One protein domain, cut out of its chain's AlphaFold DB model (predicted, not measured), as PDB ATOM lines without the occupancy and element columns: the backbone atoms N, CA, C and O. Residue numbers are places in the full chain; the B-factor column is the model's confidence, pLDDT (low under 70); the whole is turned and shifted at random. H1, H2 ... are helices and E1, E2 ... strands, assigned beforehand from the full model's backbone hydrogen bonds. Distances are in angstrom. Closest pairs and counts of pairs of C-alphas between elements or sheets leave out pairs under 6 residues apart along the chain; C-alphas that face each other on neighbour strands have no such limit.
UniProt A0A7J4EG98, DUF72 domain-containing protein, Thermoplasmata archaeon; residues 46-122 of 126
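What this domain is: This is residues 46 to 122 of the 126 residues of the protein "DUF72 domain-containing protein" of Thermoplasmata archaeon (UniProt A0A7J4EG98). A small sheet of three parallel strands has helix H1 off to one side of it and helix H2 beyond its edge strand E3, the two helices steeply tilted to each other. A long loop, residues 69 to 83, swings out past the end of the sheet where E2 and E3 finish. The printed part has 77 residues with three named strands and two named helices, in the order E1, E2, H1, E3, H2; the sheet order is E1, E2, E3, and the class is mixed, helices and strands. The whole is compact, with a radius of gyration of the C-alphas of 11.9 A and spans of 33 by 31 by 17 A.

How they stand to each other: In the sheet, the inner strand E2, residues 63 to 68, is parallel to the edge strand E3, residues 99 to 104, at 8 degrees. The C-alphas of Phe 66 and Cys 102 face each other at 4.7 A; N 66 and O 101, at 2.8 A, and N 101 and O 64, at 2.9 A, are within hydrogen-bond range. E1, residues 47 to 51, is the other edge strand, parallel to E2 at 31 degrees, with N 67 and O 51 within hydrogen-bond range at 2.9 A. E1 and E3 are apart. H1, residues 84 to 94, is on the sheet but only grazes it, with its residues 90 to 94; its closest C-alphas to E3 are those of Cys 94 and Ile 100, 6.7 A. E2, H1 and E3 form a strand-helix-strand unit, two parallel neighbour strands with a helix between them along the chain, and its crossover is right-handed. H2, residues 109 to 120, also only grazes the sheet, with its residues 109 to 117; its closest C-alphas to E3 are those of Phe 104 and Ala 113, 6.2 A. H1 and H2 are close but not clearly touching, the closest C-alphas being those of Leu 87 and Phe 116 at 6.3 A. They run the same way at a steep tilt of 63 degrees. In H1 and H2 every O i to N i+4 pair is within hydrogen-bond range.

Where its parts are: E1 measures 12.1 A from C-alpha 47 at (57.976, 32.987, 66.414) to C-alpha 51, E2 measures 15.8 A from C-alpha 63 to C-alpha 68, and E3 measures 16.6 A from C-alpha 99 to C-alpha 104. H1 measures 15.3 A from C-alpha 84, at (83.491, 28.200, 83.199), to 94. H2 measures 16.1 A from 109 to 120, at (76.608, 39.318, 82.906).

The domain as a whole: The C-alphas of Asp 46 and Lys 84 are the two farthest apart, 34.1 A. The printed part has no cut. The links E1 to E2, 11 residues, and E2 to H1, 15 residues, are long; H1 to E3 and E3 to H2 are tight, with 4 residues each. The mean pLDDT of the printed part is 90.4, and residues 72 to 78 and residue 122 are under 70.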
ATOM      1  N   ASP A  46      55.727  34.348  63.043       94.00
ATOM      2  CA  ASP A  46      56.282  35.378  63.927       94.00
ATOM      3  C   ASP A  46      56.705  34.794  65.289       94.00
ATOM      4  O   ASP A  46      56.270  35.230  66.353       94.00
ATOM      5  N   LEU A  47      57.496  33.714  65.235       96.50
ATOM      6  CA  LEU A  47      57.976  32.987  66.414       96.50
ATOM      7  C   LEU A  47      59.463  33.230  66.640       96.50
ATOM      8  O   LEU A  47      60.241  33.319  65.691       96.50
ATOM      9  N   ILE A  48      59.858  33.184  67.907       97.69
ATOM     10  CA  ILE A  48      61.244  33.103  68.361       97.69
ATOM     11  C   ILE A  48      61.644  31.623  68.437       97.69
ATOM     12  O   ILE A  48      60.879  30.788  68.931       97.69
ATOM     13  N   HIS A  49      62.837  31.278  67.949       98.31
ATOM     14  CA  HIS A  49      63.357  29.919  68.059       98.31
ATOM     15  C   HIS A  49      63.838  29.674  69.490       98.31
ATOM     16  O   HIS A  49      64.861  30.210  69.911       98.31
ATOM     17  N   GLY A  50      63.092  28.854  70.230       98.19
ATOM     18  CA  GLY A  50      63.566  28.286  71.484       98.19
ATOM     19  C   GLY A  50      64.562  27.179  71.172       98.19
ATOM     20  O   GLY A  50      64.214  26.242  70.458       98.19
ATOM     21  N   VAL A  51      65.792  27.279  71.669       96.88
ATOM     22  CA  VAL A  51      66.857  26.341  71.293       96.88
ATOM     23  C   VAL A  51      67.855  26.126  72.423       96.88
ATOM     24  O   VAL A  51      68.049  27.004  73.260       96.88
ATOM     25  N   ASP A  52      68.507  24.969  72.440       95.19
ATOM     26  CA  ASP A  52      69.730  24.778  73.212       95.19
ATOM     27  C   ASP A  52      70.938  25.163  72.338       95.19
ATOM     28  O   ASP A  52      71.217  24.447  71.369       95.19
ATOM     29  N   PRO A  53      71.656  26.263  72.634       95.06
ATOM     30  CA  PRO A  53      72.768  26.712  71.798       95.06
ATOM     31  C   PRO A  53      73.947  25.722  71.781       95.06
ATOM     32  O   PRO A  53      74.759  25.762  70.856       95.06
ATOM     33  N   PHE A  54      74.015  24.794  72.747       93.12
ATOM     34  CA  PHE A  54      74.996  23.703  72.766       93.12
ATOM     35  C   PHE A  54      74.603  22.511  71.877       93.12
ATOM     36  O   PHE A  54      75.442  21.648  71.617       93.12
ATOM     37  N   ASP A  55      73.352  22.444  71.404       90.56
ATOM     38  CA  ASP A  55      72.914  21.504  70.360       90.56
ATOM     39  C   ASP A  55      73.095  22.120  68.968       90.56
ATOM     40  O   ASP A  55      73.681  21.515  68.068       90.56
ATOM     41  N   ARG A  56      72.585  23.346  68.787       92.38
ATOM     42  CA  ARG A  56      72.605  24.072  67.511       92.38
ATOM     43  C   ARG A  56      72.395  25.572  67.709       92.38
ATOM     44  O   ARG A  56      71.762  26.002  68.668       92.38
ATOM     45  N   GLN A  57      72.840  26.366  66.742       94.50
ATOM     46  CA  GLN A  57      72.651  27.817  66.761       94.50
ATOM     47  C   GLN A  57      71.180  28.217  66.506       94.50
ATOM     48  O   GLN A  57      70.459  27.516  65.787       94.50
ATOM     49  N   PRO A  58      70.704  29.337  67.078       96.88
ATOM     50  CA  PRO A  58      69.369  29.864  66.799       96.88
ATOM     51  C   PRO A  58      69.220  30.301  65.332       96.88
ATOM     52  O   PRO A  58      70.156  30.804  64.716       96.88
ATOM     53  N   VAL A  59      68.007  30.163  64.784       97.62
ATOM     54  CA  VAL A  59      67.681  30.578  63.404       97.62
ATOM     55  C   VAL A  59      66.879  31.880  63.341       97.62
ATOM     56  O   VAL A  59      66.620  32.401  62.255       97.62
ATOM     57  N   THR A  60      66.460  32.399  64.496       97.00
ATOM     58  CA  THR A  60      65.822  33.712  64.640       97.00
ATOM     59  C   THR A  60      66.849  34.752  65.066       97.00
ATOM     60  O   THR A  60      67.901  34.413  65.598       97.00
ATOM     61  N   LYS A  61      66.551  36.025  64.798       93.50
ATOM     62  CA  LYS A  61      67.412  37.174  65.113       93.50
ATOM     63  C   LYS A  61      66.741  38.057  66.166       93.50
ATOM     64  O   LYS A  61      65.584  37.826  66.504       93.50
ATOM     65  N   GLU A  62      67.450  39.089  66.615       94.38
ATOM     66  CA  GLU A  62      67.014  40.095  67.600       94.38
ATOM     67  C   GLU A  62      66.876  39.554  69.028       94.38
ATOM     68  O   GLU A  62      67.578  40.041  69.911       94.38
ATOM     69  N   VAL A  63      66.035  38.535  69.233       96.94
ATOM     70  CA  VAL A  63      65.805  37.894  70.534       96.94
ATOM     71  C   VAL A  63      66.356  36.470  70.525       96.94
ATOM     72  O   VAL A  63      65.954  35.644  69.699       96.94
ATOM     73  N   ALA A  64      67.246  36.172  71.467       97.56
ATOM     74  CA  ALA A  64      67.665  34.810  71.772       97.56
ATOM     75  C   ALA A  64      66.797  34.232  72.893       97.56
ATOM     76  O   ALA A  64      66.616  34.858  73.938       97.56
ATOM     77  N   TYR A  65      66.291  33.014  72.692       98.25
ATOM     78  CA  TYR A  65      65.595  32.259  73.730       98.25
ATOM     79  C   TYR A  65      66.279  30.908  73.917       98.25
ATOM     80  O   TYR A  65      66.000  29.933  73.215       98.25
ATOM     81  N   PHE A  66      67.210  30.860  74.864       97.75
ATOM     82  CA  PHE A  66      68.028  29.688  75.125       97.75
ATOM     83  C   PHE A  66      67.439  28.832  76.241       97.75
ATOM     84  O   PHE A  66      67.144  29.315  77.333       97.75
ATOM     85  N   ARG A  67      67.291  27.533  75.973       95.81
ATOM     86  CA  ARG A  67      66.933  26.513  76.965       95.81
ATOM     87  C   ARG A  67      68.065  25.496  77.034       95.81
ATOM     88  O   ARG A  67      68.237  24.700  76.120       95.81
ATOM     89  N   LEU A  68      68.839  25.555  78.108       94.25
ATOM     90  CA  LEU A  68      70.093  24.831  78.289       94.25
ATOM     91  C   LEU A  68      69.860  23.482  78.982       94.25
ATOM     92  O   LEU A  68      69.378  23.455  80.112       94.25
ATOM     93  N   HIS A  69      70.203  22.365  78.336       91.06
ATOM     94  CA  HIS A  69      69.936  20.998  78.815       91.06
ATOM     95  C   HIS A  69      71.213  20.178  79.114       91.06
ATOM     96  O   HIS A  69      71.121  18.978  79.410       91.06
ATOM     97  N   GLY A  70      72.391  20.807  79.038       86.25
ATOM     98  CA  GLY A  70      73.729  20.215  79.187       86.25
ATOM     99  C   GLY A  70      74.575  20.273  77.902       86.25
ATOM    100  O   GLY A  70      74.051  20.556  76.829       86.25
ATOM    101  N   SER A  71      75.879  19.977  77.998       80.94
ATOM    102  CA  SER A  71      76.830  20.025  76.870       80.94
ATOM    103  C   SER A  71      77.676  18.732  76.750       80.94
ATOM    104  O   SER A  71      78.394  18.375  77.683       80.94
ATOM    105  N   PRO A  72      77.624  17.984  75.627       68.12
ATOM    106  CA  PRO A  72      76.602  18.072  74.596       68.12
ATOM    107  C   PRO A  72      75.252  17.567  75.143       68.12
ATOM    108  O   PRO A  72      75.217  16.629  75.954       68.12
ATOM    109  N   PRO A  73      74.129  18.119  74.672       62.62
ATOM    110  CA  PRO A  73      72.814  17.660  75.089       62.62
ATOM    111  C   PRO A  73      72.590  16.188  74.698       62.62
ATOM    112  O   PRO A  73      73.018  15.709  73.647       62.62
ATOM    113  N   GLY A  74      71.928  15.421  75.572       59.12
ATOM    114  CA  GLY A  74      71.466  14.060  75.265       59.12
ATOM    115  C   GLY A  74      72.145  12.916  76.023       59.12
ATOM    116  O   GLY A  74      71.440  12.101  76.612       59.12
ATOM    117  N   LYS A  75      73.486  12.819  76.051       53.81
ATOM    118  CA  LYS A  75      74.171  11.631  76.634       53.81
ATOM    119  C   LYS A  75      73.915  11.454  78.135       53.81
ATOM    120  O   LYS A  75      74.001  10.344  78.651       53.81
ATOM    121  N   ARG A  76      73.604  12.558  78.809       55.81
ATOM    122  CA  ARG A  76      73.223  12.659  80.216       55.81
ATOM    123  C   ARG A  76      72.256  13.835  80.359       55.81
ATOM    124  O   ARG A  76      72.597  14.809  81.017       55.81
ATOM    125  N   MET A  77      71.114  13.808  79.652       60.09
ATOM    126  CA  MET A  77      70.132  14.907  79.728       60.09
ATOM    127  C   MET A  77      69.918  15.286  81.196       60.09
ATOM    128  O   MET A  77      69.676  14.402  82.016       60.09
ATOM    129  N   TYR A  78      70.059  16.572  81.508       63.75
ATOM    130  CA  TYR A  78      69.953  17.142  82.853       63.75
ATOM    131  C   TYR A  78      71.134  16.873  83.804       63.75
ATOM    132  O   TYR A  78      71.408  17.716  84.642       63.75
ATOM    133  N   TYR A  79      71.905  15.790  83.681       76.75
ATOM    134  CA  TYR A  79      73.052  15.495  84.563       76.75
ATOM    135  C   TYR A  79      74.337  16.167  84.059       76.75
ATOM    136  O   TYR A  79      75.300  15.497  83.671       76.75
ATOM    137  N   TYR A  80      74.326  17.497  84.040       82.69
ATOM    138  CA  TYR A  80      75.453  18.315  83.617       82.69
ATOM    139  C   TYR A  80      75.620  19.522  84.535       82.69
ATOM    140  O   TYR A  80      74.630  20.142  84.922       82.69
ATOM    141  N   GLU A  81      76.867  19.849  84.844       88.81
ATOM    142  CA  GLU A  81      77.269  21.097  85.481       88.81
ATOM    143  C   GLU A  81      78.118  21.844  84.458       88.81
ATOM    144  O   GLU A  81      79.130  21.314  83.996       88.81
ATOM    145  N   TYR A  82      77.658  23.026  84.051       91.75
ATOM    146  CA  TYR A  82      78.364  23.834  83.062       91.75
ATOM    147  C   TYR A  82      79.711  24.292  83.613       91.75
ATOM    148  O   TYR A  82      79.777  24.788  84.740       91.75
ATOM    149  N   THR A  83      80.775  24.133  82.823       92.94
ATOM    150  CA  THR A  83      82.096  24.639  83.209       92.94
ATOM    151  C   THR A  83      82.187  26.140  82.954       92.94
ATOM    152  O   THR A  83      81.364  26.718  82.238       92.94
ATOM    153  N   LYS A  84      83.222  26.789  83.498       93.88
ATOM    154  CA  LYS A  84      83.491  28.200  83.199       93.88
ATOM    155  C   LYS A  84      83.627  28.427  81.688       93.88
ATOM    156  O   LYS A  84      83.061  29.380  81.169       93.88
ATOM    157  N   GLU A  85      84.319  27.534  80.987       94.44
ATOM    158  CA  GLU A  85      84.521  27.613  79.538       94.44
ATOM    159  C   GLU A  85      83.210  27.480  78.757       94.44
ATOM    160  O   GLU A  85      83.060  28.099  77.706       94.44
ATOM    161  N   ASP A  86      82.252  26.684  79.241       95.06
ATOM    162  CA  ASP A  86      80.926  26.635  78.628       95.06
ATOM    163  C   ASP A  86      80.166  27.945  78.840       95.06
ATOM    164  O   ASP A  86      79.532  28.443  77.912       95.06
ATOM    165  N   LEU A  87      80.227  28.514  80.046       95.81
ATOM    166  CA  LEU A  87      79.561  29.779  80.354       95.81
ATOM    167  C   LEU A  87      80.184  30.958  79.590       95.81
ATOM    168  O   LEU A  87      79.446  31.821  79.124       95.81
ATOM    169  N   ASP A  88      81.506  30.967  79.400       95.75
ATOM    170  CA  ASP A  88      82.199  31.948  78.554       95.75
ATOM    171  C   ASP A  88      81.709  31.840  77.095       95.75
ATOM    172  O   ASP A  88      81.327  32.841  76.494       95.75
ATOM    173  N   LYS A  89      81.602  30.622  76.538       95.81
ATOM    174  CA  LYS A  89      81.026  30.414  75.192       95.81
ATOM    175  C   LYS A  89      79.567  30.846  75.102       95.81
ATOM    176  O   LYS A  89      79.141  31.392  74.088       95.81
ATOM    177  N   LEU A  90      78.785  30.589  76.151       96.38
ATOM    178  CA  LEU A  90      77.396  31.024  76.203       96.38
ATOM    179  C   LEU A  90      77.304  32.552  76.137       96.38
ATOM    180  O   LEU A  90      76.432  33.048  75.429       96.38
ATOM    181  N   LEU A  91      78.197  33.291  76.811       95.69
ATOM    182  CA  LEU A  91      78.268  34.753  76.691       95.69
ATOM    183  C   LEU A  91      78.556  35.188  75.254       95.69
ATOM    184  O   LEU A  91      77.817  36.018  74.730       95.69
ATOM    185  N   GLU A  92      79.563  34.596  74.605       95.62
ATOM    186  CA  GLU A  92      79.909  34.903  73.208       95.62
ATOM    187  C   GLU A  92      78.703  34.703  72.274       95.62
ATOM    188  O   GLU A  92      78.418  35.531  71.410       95.62
ATOM    189  N   TRP A  93      77.931  33.629  72.471       95.62
ATOM    190  CA  TRP A  93      76.720  33.374  71.686       95.62
ATOM    191  C   TRP A  93      75.562  34.327  71.994       95.62
ATOM    192  O   TRP A  93      74.648  34.444  71.178       95.62
ATOM    193  N   CYS A  94      75.581  35.014  73.136       95.81
ATOM    194  CA  CYS A  94      74.592  36.036  73.468       95.81
ATOM    195  C   CYS A  94      74.884  37.379  72.781       95.81
ATOM    196  O   CYS A  94      73.937  38.102  72.475       95.81
ATOM    197  N   GLU A  95      76.152  37.710  72.499       94.44
ATOM    198  CA  GLU A  95      76.572  39.027  71.984       94.44
ATOM    199  C   GLU A  95      75.817  39.529  70.737       94.44
ATOM    200  O   GLU A  95      75.523  40.725  70.668       94.44
ATOM    201  N   PRO A  96      75.465  38.687  69.742       95.19
ATOM    202  CA  PRO A  96      74.802  39.170  68.529       95.19
ATOM    203  C   PRO A  96      73.337  39.590  68.725       95.19
ATOM    204  O   PRO A  96      72.724  40.107  67.786       95.19
ATOM    205  N   PHE A  97      72.742  39.322  69.890       96.25
ATOM    206  CA  PHE A  97      71.320  39.526  70.158       96.25
ATOM    207  C   PHE A  97      71.078  40.804  70.958       96.25
ATOM    208  O   PHE A  97      71.866  41.192  71.812       96.25
ATOM    209  N   LYS A  98      69.951  41.467  70.687       96.00
ATOM    210  CA  LYS A  98      69.555  42.682  71.413       96.00
ATOM    211  C   LYS A  98      68.922  42.363  72.759       96.00
ATOM    212  O   LYS A  98      69.010  43.162  73.684       96.00
ATOM    213  N   GLU A  99      68.261  41.215  72.843       96.12
ATOM    214  CA  GLU A  99      67.576  40.745  74.035       96.12
ATOM    215  C   GLU A  99      67.778  39.237  74.165       96.12
ATOM    216  O   GLU A  99      67.689  38.496  73.182       96.12
ATOM    217  N   ILE A 100      68.086  38.781  75.376       96.38
ATOM    218  CA  ILE A 100      68.451  37.392  75.630       96.38
ATOM    219  C   ILE A 100      67.677  36.869  76.832       96.38
ATOM    220  O   ILE A 100      67.710  37.450  77.915       96.38
ATOM    221  N   TYR A 101      67.046  35.716  76.642       97.31
ATOM    222  CA  TYR A 101      66.431  34.932  77.697       97.31
ATOM    223  C   TYR A 101      67.142  33.580  77.809       97.31
ATOM    224  O   TYR A 101      66.970  32.714  76.951       97.31
ATOM    225  N   CYS A 102      67.932  33.391  78.870       96.88
ATOM    226  CA  CYS A 102      68.663  32.149  79.137       96.88
ATOM    227  C   CYS A 102      68.023  31.368  80.287       96.88
ATOM    228  O   CYS A 102      67.998  31.831  81.426       96.88
ATOM    229  N   PHE A 103      67.558  30.152  80.003       96.56
ATOM    230  CA  PHE A 103      66.972  29.249  80.989       96.56
ATOM    231  C   PHE A 103      67.841  28.010  81.165       96.56
ATOM    232  O   PHE A 103      67.902  27.149  80.284       96.56
ATOM    233  N   PHE A 104      68.468  27.900  82.332       95.38
ATOM    234  CA  PHE A 104      69.173  26.696  82.752       95.38
ATOM    235  C   PHE A 104      68.161  25.622  83.143       95.38
ATOM    236  O   PHE A 104      67.318  25.826  84.011       95.38
ATOM    237  N   ASN A 105      68.224  24.487  82.461       92.06
ATOM    238  CA  ASN A 105      67.356  23.335  82.662       92.06
ATOM    239  C   ASN A 105      68.233  22.079  82.786       92.06
ATOM    240  O   ASN A 105      68.012  21.087  82.102       92.06
ATOM    241  N   ASN A 106      69.275  22.165  83.615       90.00
ATOM    242  CA  ASN A 106      70.181  21.094  84.029       90.00
ATOM    243  C   ASN A 106      70.083  20.876  85.554       90.00
ATOM    244  O   ASN A 106      69.378  21.600  86.246       90.00
ATOM    245  N   MET A 107      70.763  19.870  86.104       87.44
ATOM    246  CA  MET A 107      70.654  19.505  87.522       87.44
ATOM    247  C   MET A 107      71.149  20.634  88.428       87.44
ATOM    248  O   MET A 107      70.448  21.007  89.363       87.44
ATOM    249  N   SER A 108      72.309  21.210  88.109       89.88
ATOM    250  CA  SER A 108      72.906  22.344  88.828       89.88
ATOM    251  C   SER A 108      72.417  23.694  88.276       89.88
ATOM    252  O   SER A 108      73.177  24.659  88.197       89.88
ATOM    253  N   MET A 109      71.164  23.760  87.798       93.44
ATOM    254  CA  MET A 109      70.631  24.938  87.095       93.44
ATOM    255  C   MET A 109      70.678  26.214  87.931       93.44
ATOM    256  O   MET A 109      70.918  27.283  87.381       93.44
ATOM    257  N   TYR A 110      70.458  26.115  89.242       95.00
ATOM    258  CA  TYR A 110      70.461  27.274  90.128       95.00
ATOM    259  C   TYR A 110      71.870  27.867  90.233       95.00
ATOM    260  O   TYR A 110      72.068  29.057  89.993       95.00
ATOM    261  N   GLU A 111      72.861  27.024  90.514       94.94
ATOM    262  CA  GLU A 111      74.259  27.423  90.636       94.94
ATOM    263  C   GLU A 111      74.800  27.958  89.309       94.94
ATOM    264  O   GLU A 111      75.439  29.010  89.290       94.94
ATOM    265  N   ASN A 112      74.510  27.285  88.190       95.12
ATOM    266  CA  ASN A 112      74.962  27.737  86.876       95.12
ATOM    267  C   ASN A 112      74.281  29.046  86.448       95.12
ATOM    268  O   ASN A 112      74.964  29.930  85.932       95.12
ATOM    269  N   ALA A 113      72.985  29.224  86.727       96.06
ATOM    270  CA  ALA A 113      72.300  30.487  86.463       96.06
ATOM    271  C   ALA A 113      72.896  31.640  87.282       96.06
ATOM    272  O   ALA A 113      73.093  32.726  86.745       96.06
ATOM    273  N   LEU A 114      73.241  31.411  88.556       95.31
ATOM    274  CA  LEU A 114      73.899  32.422  89.387       95.31
ATOM    275  C   LEU A 114      75.311  32.760  88.900       95.31
ATOM    276  O   LEU A 114      75.690  33.928  88.911       95.31
ATOM    277  N   GLN A 115      76.095  31.761  88.491       94.94
ATOM    278  CA  GLN A 115      77.424  31.992  87.918       94.94
ATOM    279  C   GLN A 115      77.320  32.830  86.643       94.94
ATOM    280  O   GLN A 115      77.994  33.851  86.532       94.94
ATOM    281  N   PHE A 116      76.421  32.454  85.731       95.81
ATOM    282  CA  PHE A 116      76.198  33.191  84.493       95.81
ATOM    283  C   PHE A 116      75.696  34.616  84.755       95.81
ATOM    284  O   PHE A 116      76.219  35.567  84.180       95.81
ATOM    285  N   LEU A 117      74.762  34.793  85.697       94.62
ATOM    286  CA  LEU A 117      74.268  36.112  86.094       94.62
ATOM    287  C   LEU A 117      75.404  37.016  86.589       94.62
ATOM    288  O   LEU A 117      75.505  38.158  86.147       94.62
ATOM    289  N   LYS A 118      76.293  36.508  87.453       94.06
ATOM    290  CA  LYS A 118      77.465  37.265  87.927       94.06
ATOM    291  C   LYS A 118      78.355  37.715  86.772       94.06
ATOM    292  O   LYS A 118      78.791  38.862  86.757       94.06
ATOM    293  N   MET A 119      78.570  36.843  85.786       92.69
ATOM    294  CA  MET A 119      79.357  37.172  84.596       92.69
ATOM    295  C   MET A 119      78.691  38.271  83.751       92.69
ATOM    296  O   MET A 119      79.388  39.135  83.228       92.69
ATOM    297  N   THR A 120      77.355  38.291  83.661       88.56
ATOM    298  CA  THR A 120      76.608  39.318  82.906       88.56
ATOM    299  C   THR A 120      76.443  40.653  83.638       88.56
ATOM    300  O   THR A 120      76.329  41.691  82.993       88.56
ATOM    301  N   SER A 121      76.443  40.654  84.974       81.06
ATOM    302  CA  SER A 121      76.182  41.853  85.788       81.06
ATOM    303  C   SER A 121      77.403  42.765  85.969       81.06
ATOM    304  O   SER A 121      77.294  43.801  86.619       81.06
ATOM    305  N   GLY A 122      78.571  42.398  85.429       63.81
ATOM    306  CA  GLY A 122      79.802  43.182  85.577       63.81
ATOM    307  C   GLY A 122      80.356  43.225  87.008       63.81
ATOM    308  O   GLY A 122      81.268  44.005  87.287       63.81
TER     309      GLY A 122